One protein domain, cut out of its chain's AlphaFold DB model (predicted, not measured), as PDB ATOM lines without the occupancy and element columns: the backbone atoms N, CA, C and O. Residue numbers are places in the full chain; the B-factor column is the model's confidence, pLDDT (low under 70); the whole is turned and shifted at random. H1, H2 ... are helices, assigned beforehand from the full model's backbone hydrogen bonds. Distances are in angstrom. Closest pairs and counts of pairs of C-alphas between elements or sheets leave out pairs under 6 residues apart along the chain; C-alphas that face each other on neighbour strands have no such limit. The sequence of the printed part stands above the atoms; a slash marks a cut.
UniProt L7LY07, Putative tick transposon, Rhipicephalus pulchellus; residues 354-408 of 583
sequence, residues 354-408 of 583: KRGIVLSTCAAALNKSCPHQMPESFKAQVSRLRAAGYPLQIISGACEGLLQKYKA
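What this domain is: This is residues 354 to 408 of the 583 residues of the protein "Putative tick transposon" of Rhipicephalus pulchellus (UniProt L7LY07). You are looking at a helical hairpin, H1 and H2 side by side, with a third helix, H3, crossing H1 at a steep angle. The centres of the three helices make a triangle with H1 at the corner that touches both others, while H3 begins near the last residues of H2 and splays away from it toward residue 408. The printed part has 55 residues with three named helices, H1, H2 and H3 in that order, and no named strand; the class is all helix. The whole is compact, with a radius of gyration of the C-alphas of 10.7 A, and its C-alphas span 28 by 25 by 14 A.

Where its parts are: Find C-alpha 354 at (36.367, -14.441, -14.232); from there H1, residues 354 to 367, runs 20.1 A from first to last C-alpha and ends at C-alpha 367, at (48.217, -8.079, -29.105). After six residues between them, H2 begins at Met 374; it holds residues 374 to 387 and covers 19.9 A from first to last C-alpha. After four more residues you come to Leu 392, where H3 begins; it holds residues 392 to 407, the longest helix with 16 residues, and its 22.5 A end at C-alpha 407, at (35.899, -4.290, -35.599).

How they stand to each other: Start from H1 and look at Ala 365: its C-alpha is 5.3 A from that of Phe 378, the closest pair between H1 and H2. These two helices touch and form a hairpin, running opposite ways at a shallow tilt of 19 degrees. Go back to Leu 359, whose C-alpha is 6.0 A from that of Ala 398, the closest pair between H1 and H3. H1 and H3 touch and run the same way at a steep tilt of 50 degrees. H2 and H3 are close but not clearly touching: their closest C-alphas, those of Arg 386 and Leu 392, are 7.6 A apart, and their centres are 14.2 A apart. They run opposite ways at a shallow tilt of 34.6 degrees, only just short of steep. In the backbones of H1 and H2 every O i to N i+4 pair is within hydrogen-bond range; in H3 it is 11 of 12.

The domain as a whole: Read from residue 354 to residue 408 and you will meet no cut in the printed part. The link from H1 to H2 is short, the link from H2 to H3 is tight, and no link is long. The two C-alphas farthest apart are those of Ala 387 and Ala 408, at 31.2 A. In the B-factor column the mean pLDDT of the printed part is 91.8, with a mean of 88 in H3, and no printed residue is under 70.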
ATOM      1  N   LYS A 354      36.124 -13.223 -13.443       90.56
ATOM      2  CA  LYS A 354      36.367 -14.441 -14.232       90.56
ATOM      3  C   LYS A 354      36.376 -14.142 -15.734       90.56
ATOM      4  O   LYS A 354      37.318 -14.524 -16.419       90.56
ATOM      5  N   ARG A 355      35.383 -13.403 -16.242       91.62
ATOM      6  CA  ARG A 355      35.345 -12.964 -17.648       91.62
ATOM      7  C   ARG A 355      36.510 -12.030 -17.988       91.62
ATOM      8  O   ARG A 355      37.059 -12.139 -19.075       91.62
ATOM      9  N   GLY A 356      36.907 -11.154 -17.066       92.44
ATOM     10  CA  GLY A 356      38.068 -10.277 -17.216       92.44
ATOM     11  C   GLY A 356      39.368 -11.048 -17.435       92.44
ATOM     12  O   GLY A 356      40.134 -10.671 -18.310       92.44
ATOM     13  N   ILE A 357      39.570 -12.161 -16.723       93.88
ATOM     14  CA  ILE A 357      40.729 -13.054 -16.907       93.88
ATOM     15  C   ILE A 357      40.734 -13.678 -18.305       93.88
ATOM     16  O   ILE A 357      41.774 -13.703 -18.955       93.88
ATOM     17  N   VAL A 358      39.583 -14.153 -18.792       95.19
ATOM     18  CA  VAL A 358      39.470 -14.682 -20.163       95.19
ATOM     19  C   VAL A 358      39.842 -13.598 -21.175       95.19
ATOM     20  O   VAL A 358      40.697 -13.815 -22.029       95.19
ATOM     21  N   LEU A 359      39.239 -12.410 -21.043       93.81
ATOM     22  CA  LEU A 359      39.479 -11.285 -21.944       93.81
ATOM     23  C   LEU A 359      40.947 -10.860 -21.950       93.81
ATOM     24  O   LEU A 359      41.512 -10.716 -23.027       93.81
ATOM     25  N   SER A 360      41.569 -10.669 -20.784       92.69
ATOM     26  CA  SER A 360      42.961 -10.223 -20.698       92.69
ATOM     27  C   SER A 360      43.933 -11.262 -21.247       92.69
ATOM     28  O   SER A 360      44.860 -10.898 -21.963       92.69
ATOM     29  N   THR A 361      43.703 -12.547 -20.969       92.62
ATOM     30  CA  THR A 361      44.578 -13.633 -21.433       92.62
ATOM     31  C   THR A 361      44.501 -13.784 -22.955       92.62
ATOM     32  O   THR A 361      45.533 -13.819 -23.624       92.62
ATOM     33  N   CYS A 362      43.291 -13.806 -23.520       93.81
ATOM     34  CA  CYS A 362      43.096 -13.893 -24.969       93.81
ATOM     35  C   CYS A 362      43.581 -12.623 -25.686       93.81
ATOM     36  O   CYS A 362      44.262 -12.715 -26.702       93.81
ATOM     37  N   ALA A 363      43.288 -11.436 -25.148       93.31
ATOM     38  CA  ALA A 363      43.751 -10.179 -25.732       93.31
ATOM     39  C   ALA A 363      45.278 -10.041 -25.680       93.31
ATOM     40  O   ALA A 363      45.853  -9.483 -26.608       93.31
ATOM     41  N   ALA A 364      45.948 -10.543 -24.637       93.00
ATOM     42  CA  ALA A 364      47.408 -10.557 -24.580       93.00
ATOM     43  C   ALA A 364      48.001 -11.429 -25.695       93.00
ATOM     44  O   ALA A 364      48.914 -10.980 -26.379       93.00
ATOM     45  N   ALA A 365      47.436 -12.618 -25.941       93.88
ATOM     46  CA  ALA A 365      47.864 -13.475 -27.048       93.88
ATOM     47  C   ALA A 365      47.708 -12.794 -28.414       93.88
ATOM     48  O   ALA A 365      48.619 -12.875 -29.231       93.88
ATOM     49  N   LEU A 366      46.602 -12.076 -28.640       91.94
ATOM     50  CA  LEU A 366      46.360 -11.351 -29.893       91.94
ATOM     51  C   LEU A 366      47.281 -10.135 -30.065       91.94
ATOM     52  O   LEU A 366      47.834  -9.926 -31.136       91.94
ATOM     53  N   ASN A 367      47.460  -9.331 -29.014       91.38
ATOM     54  CA  ASN A 367      48.217  -8.079 -29.105       91.38
ATOM     55  C   ASN A 367      49.736  -8.274 -29.078       91.38
ATOM     56  O   ASN A 367      50.464  -7.432 -29.604       91.38
ATOM     57  N   LYS A 368      50.212  -9.348 -28.439       94.62
ATOM     58  CA  LYS A 368      51.636  -9.596 -28.173       94.62
ATOM     59  C   LYS A 368      52.192 -10.815 -28.917       94.62
ATOM     60  O   LYS A 368      53.169 -11.409 -28.471       94.62
ATOM     61  N   SER A 369      51.573 -11.210 -30.026       95.81
ATOM     62  CA  SER A 369      52.104 -12.259 -30.906       95.81
ATOM     63  C   SER A 369      52.133 -11.774 -32.352       95.81
ATOM     64  O   SER A 369      51.291 -10.967 -32.747       95.81
ATOM     65  N   CYS A 370      53.103 -12.247 -33.132       94.19
ATOM     66  CA  CYS A 370      53.145 -12.015 -34.572       94.19
ATOM     67  C   CYS A 370      52.098 -12.889 -35.292       94.19
ATOM     68  O   CYS A 370      51.649 -13.892 -34.722       94.19
ATOM     69  N   PRO A 371      51.718 -12.562 -36.542       93.00
ATOM     70  CA  PRO A 371      50.754 -13.352 -37.313       93.00
ATOM     71  C   PRO A 371      51.111 -14.843 -37.409       93.00
ATOM     72  O   PRO A 371      50.221 -15.681 -37.282       93.00
ATOM     73  N   HIS A 372      52.402 -15.175 -37.532       92.12
ATOM     74  CA  HIS A 372      52.889 -16.555 -37.637       92.12
ATOM     75  C   HIS A 372      52.645 -17.381 -36.366       92.12
ATOM     76  O   HIS A 372      52.308 -18.555 -36.448       92.12
ATOM     77  N   GLN A 373      52.799 -16.777 -35.184       94.56
ATOM     78  CA  GLN A 373      52.754 -17.486 -33.898       94.56
ATOM     79  C   GLN A 373      51.459 -17.244 -33.102       94.56
ATOM     80  O   GLN A 373      51.225 -17.860 -32.055       94.56
ATOM     81  N   MET A 374      50.602 -16.330 -33.562       95.06
ATOM     82  CA  MET A 374      49.354 -15.975 -32.888       95.06
ATOM     83  C   MET A 374      48.406 -17.173 -32.691       95.06
ATOM     84  O   MET A 374      47.920 -17.322 -31.564       95.06
ATOM     85  N   PRO A 375      48.168 -18.060 -33.682       94.81
ATOM     86  CA  PRO A 375      47.257 -19.194 -33.502       94.81
ATOM     87  C   PRO A 375      47.685 -20.130 -32.364       94.81
ATOM     88  O   PRO A 375      46.875 -20.513 -31.515       94.81
ATOM     89  N   GLU A 376      48.976 -20.454 -32.300       94.25
ATOM     90  CA  GLU A 376      49.562 -21.326 -31.277       94.25
ATOM     91  C   GLU A 376      49.534 -20.662 -29.900       94.25
ATOM     92  O   GLU A 376      49.094 -21.269 -28.918       94.25
ATOM     93  N   SER A 377      49.929 -19.387 -29.838       94.81
ATOM     94  CA  SER A 377      49.861 -18.549 -28.637       94.81
ATOM     95  C   SER A 377      48.446 -18.512 -28.058       94.81
ATOM     96  O   SER A 377      48.235 -18.762 -26.865       94.81
ATOM     97  N   PHE A 378      47.446 -18.286 -28.910       95.00
ATOM     98  CA  PHE A 378      46.041 -18.243 -28.522       95.00
ATOM     99  C   PHE A 378      45.534 -19.610 -28.048       95.00
ATOM    100  O   PHE A 378      44.913 -19.706 -26.984       95.00
ATOM    101  N   LYS A 379      45.852 -20.691 -28.773       95.06
ATOM    102  CA  LYS A 379      45.505 -22.071 -28.388       95.06
ATOM    103  C   LYS A 379      46.105 -22.448 -27.031       95.06
ATOM    104  O   LYS A 379      45.422 -23.075 -26.212       95.06
ATOM    105  N   ALA A 380      47.334 -22.021 -26.745       94.00
ATOM    106  CA  ALA A 380      47.961 -22.213 -25.440       94.00
ATOM    107  C   ALA A 380      47.183 -21.492 -24.323       94.00
ATOM    108  O   ALA A 380      46.923 -22.079 -23.270       94.00
ATOM    109  N   GLN A 381      46.724 -20.256 -24.554       94.12
ATOM    110  CA  GLN A 381      45.909 -19.526 -23.574       94.12
ATOM    111  C   GLN A 381      44.538 -20.165 -23.336       94.12
ATOM    112  O   GLN A 381      44.111 -20.288 -22.185       94.12
ATOM    113  N   VAL A 382      43.865 -20.632 -24.392       94.94
ATOM    114  CA  VAL A 382      42.608 -21.389 -24.264       94.94
ATOM    115  C   VAL A 382      42.832 -22.662 -23.450       94.94
ATOM    116  O   VAL A 382      42.041 -22.966 -22.558       94.94
ATOM    117  N   SER A 383      43.939 -23.368 -23.679       94.50
ATOM    118  CA  SER A 383      44.295 -24.570 -22.916       94.50
ATOM    119  C   SER A 383      44.514 -24.257 -21.431       94.50
ATOM    120  O   SER A 383      43.976 -24.956 -20.573       94.50
ATOM    121  N   ARG A 384      45.197 -23.150 -21.103       94.00
ATOM    122  CA  ARG A 384      45.364 -22.675 -19.714       94.00
ATOM    123  C   ARG A 384      44.032 -22.329 -19.046       94.00
ATOM    124  O   ARG A 384      43.839 -22.638 -17.871       94.00
ATOM    125  N   LEU A 385      43.109 -21.701 -19.774       95.31
ATOM    126  CA  LEU A 385      41.765 -21.393 -19.278       95.31
ATOM    127  C   LEU A 385      40.956 -22.670 -19.021       95.31
ATOM    128  O   LEU A 385      40.338 -22.798 -17.963       95.31
ATOM    129  N   ARG A 386      41.001 -23.640 -19.941       95.56
ATOM    130  CA  ARG A 386      40.341 -24.943 -19.767       95.56
ATOM    131  C   ARG A 386      40.902 -25.710 -18.573       95.56
ATOM    132  O   ARG A 386      40.122 -26.223 -17.780       95.56
ATOM    133  N   ALA A 387      42.224 -25.717 -18.397       94.25
ATOM    134  CA  ALA A 387      42.875 -26.329 -17.239       94.25
ATOM    135  C   ALA A 387      42.454 -25.675 -15.908       94.25
ATOM    136  O   ALA A 387      42.393 -26.343 -14.882       94.25
ATOM    137  N   ALA A 388      42.106 -24.384 -15.918       94.12
ATOM    138  CA  ALA A 388      41.543 -23.683 -14.761       94.12
ATOM    139  C   ALA A 388      40.017 -23.871 -14.594       94.12
ATOM    140  O   ALA A 388      39.414 -23.237 -13.723       94.12
ATOM    141  N   GLY A 389      39.377 -24.716 -15.412       95.75
ATOM    142  CA  GLY A 389      37.955 -25.060 -15.326       95.75
ATOM    143  C   GLY A 389      37.004 -24.096 -16.041       95.75
ATOM    144  O   GLY A 389      35.799 -24.152 -15.810       95.75
ATOM    145  N   TYR A 390      37.497 -23.184 -16.888       96.19
ATOM    146  CA  TYR A 390      36.623 -22.242 -17.595       96.19
ATOM    147  C   TYR A 390      35.796 -22.948 -18.686       96.19
ATOM    148  O   TYR A 390      36.384 -23.560 -19.584       96.19
ATOM    149  N   PRO A 391      34.452 -22.816 -18.683       94.56
ATOM    150  CA  PRO A 391      33.610 -23.405 -19.721       94.56
ATOM    151  C   PRO A 391      33.854 -22.772 -21.093       94.56
ATOM    152  O   PRO A 391      33.978 -21.547 -21.200       94.56
ATOM    153  N   LEU A 392      33.829 -23.588 -22.152       93.88
ATOM    154  CA  LEU A 392      34.035 -23.129 -23.531       93.88
ATOM    155  C   LEU A 392      33.060 -22.017 -23.929       93.88
ATOM    156  O   LEU A 392      33.477 -21.054 -24.554       93.88
ATOM    157  N   GLN A 393      31.802 -22.071 -23.487       92.88
ATOM    158  CA  GLN A 393      30.801 -21.043 -23.796       92.88
ATOM    159  C   GLN A 393      31.201 -19.658 -23.257       92.88
ATOM    160  O   GLN A 393      30.940 -18.633 -23.883       92.88
ATOM    161  N   ILE A 394      31.856 -19.615 -22.092       91.81
ATOM    162  CA  ILE A 394      32.344 -18.363 -21.499       91.81
ATOM    163  C   ILE A 394      33.565 -17.850 -22.260       91.81
ATOM    164  O   ILE A 394      33.703 -16.637 -22.424       91.81
ATOM    165  N   ILE A 395      34.428 -18.763 -22.712       94.31
ATOM    166  CA  ILE A 395      35.604 -18.441 -23.522       94.31
ATOM    167  C   ILE A 395      35.155 -17.877 -24.873       94.31
ATOM    168  O   ILE A 395      35.464 -16.724 -25.166       94.31
ATOM    169  N   SER A 396      34.341 -18.617 -25.628       93.25
ATOM    170  CA  SER A 396      33.818 -18.198 -26.934       93.25
ATOM    171  C   SER A 396      33.086 -16.862 -26.849       93.25
ATOM    172  O   SER A 396      33.456 -15.918 -27.541       93.25
ATOM    173  N   GLY A 397      32.155 -16.709 -25.902       91.62
ATOM    174  CA  GLY A 397      31.419 -15.453 -25.743       91.62
ATOM    175  C   GLY A 397      32.284 -14.271 -25.280       91.62
ATOM    176  O   GLY A 397      31.867 -13.116 -25.374       91.62
ATOM    177  N   ALA A 398      33.472 -14.506 -24.716       89.62
ATOM    178  CA  ALA A 398      34.448 -13.447 -24.453       89.62
ATOM    179  C   ALA A 398      35.259 -13.108 -25.712       89.62
ATOM    180  O   ALA A 398      35.471 -11.927 -25.986       89.62
ATOM    181  N   CYS A 399      35.659 -14.118 -26.484       89.06
ATOM    182  CA  CYS A 399      36.373 -13.969 -27.751       89.06
ATOM    183  C   CYS A 399      35.532 -13.243 -28.810       89.06
ATOM    184  O   CYS A 399      36.039 -12.325 -29.449       89.06
ATOM    185  N   GLU A 400      34.240 -13.547 -28.924       89.44
ATOM    186  CA  GLU A 400      33.293 -12.797 -29.763       89.44
ATOM    187  C   GLU A 400      33.264 -11.309 -29.390       89.44
ATOM    188  O   GLU A 400      33.340 -10.433 -30.249       89.44
ATOM    189  N   GLY A 401      33.242 -11.012 -28.086       86.06
ATOM    190  CA  GLY A 401      33.305  -9.639 -27.589       86.06
ATOM    191  C   GLY A 401      34.633  -8.938 -27.894       86.06
ATOM    192  O   GLY A 401      34.648  -7.719 -28.062       86.06
ATOM    193  N   LEU A 402      35.748  -9.672 -27.975       86.75
ATOM    194  CA  LEU A 402      37.031  -9.123 -28.431       86.75
ATOM    195  C   LEU A 402      37.001  -8.832 -29.932       86.75
ATOM    196  O   LEU A 402      37.398  -7.742 -30.330       86.75
ATOM    197  N   LEU A 403      36.473  -9.747 -30.746       86.12
ATOM    198  CA  LEU A 403      36.328  -9.551 -32.192       86.12
ATOM    199  C   LEU A 403      35.469  -8.324 -32.510       86.12
ATOM    200  O   LEU A 403      35.844  -7.512 -33.351       86.12
ATOM    201  N   GLN A 404      34.354  -8.138 -31.799       85.00
ATOM    202  CA  GLN A 404      33.516  -6.946 -31.954       85.00
ATOM    203  C   GLN A 404      34.266  -5.656 -31.609       85.00
ATOM    204  O   GLN A 404      34.106  -4.657 -32.301       85.00
ATOM    205  N   LYS A 405      35.110  -5.672 -30.569       81.75
ATOM    206  CA  LYS A 405      35.936  -4.511 -30.211       81.75
ATOM    207  C   LYS A 405      36.996  -4.197 -31.260       81.75
ATOM    208  O   LYS A 405      37.204  -3.027 -31.531       81.75
ATOM    209  N   TYR A 406      37.629  -5.211 -31.849       75.62
ATOM    210  CA  TYR A 406      38.589  -5.011 -32.940       75.62
ATOM    211  C   TYR A 406      37.933  -4.445 -34.202       75.62
ATOM    212  O   TYR A 406      38.550  -3.660 -34.909       75.62
ATOM    213  N   LYS A 407      36.678  -4.823 -34.471       77.94
ATOM    214  CA  LYS A 407      35.899  -4.290 -35.599       77.94
ATOM    215  C   LYS A 407      35.353  -2.880 -35.344       77.94
ATOM    216  O   LYS A 407      35.022  -2.180 -36.293       77.94
ATOM    217  N   ALA A 408      35.220  -2.464 -34.085       75.69
ATOM    218  CA  ALA A 408      34.682  -1.157 -33.729       75.69
ATOM    219  C   ALA A 408      35.778  -0.076 -33.777       75.69
ATOM    220  O   ALA A 408      36.721  -0.096 -32.993       75.69
TER     221      ALA A 408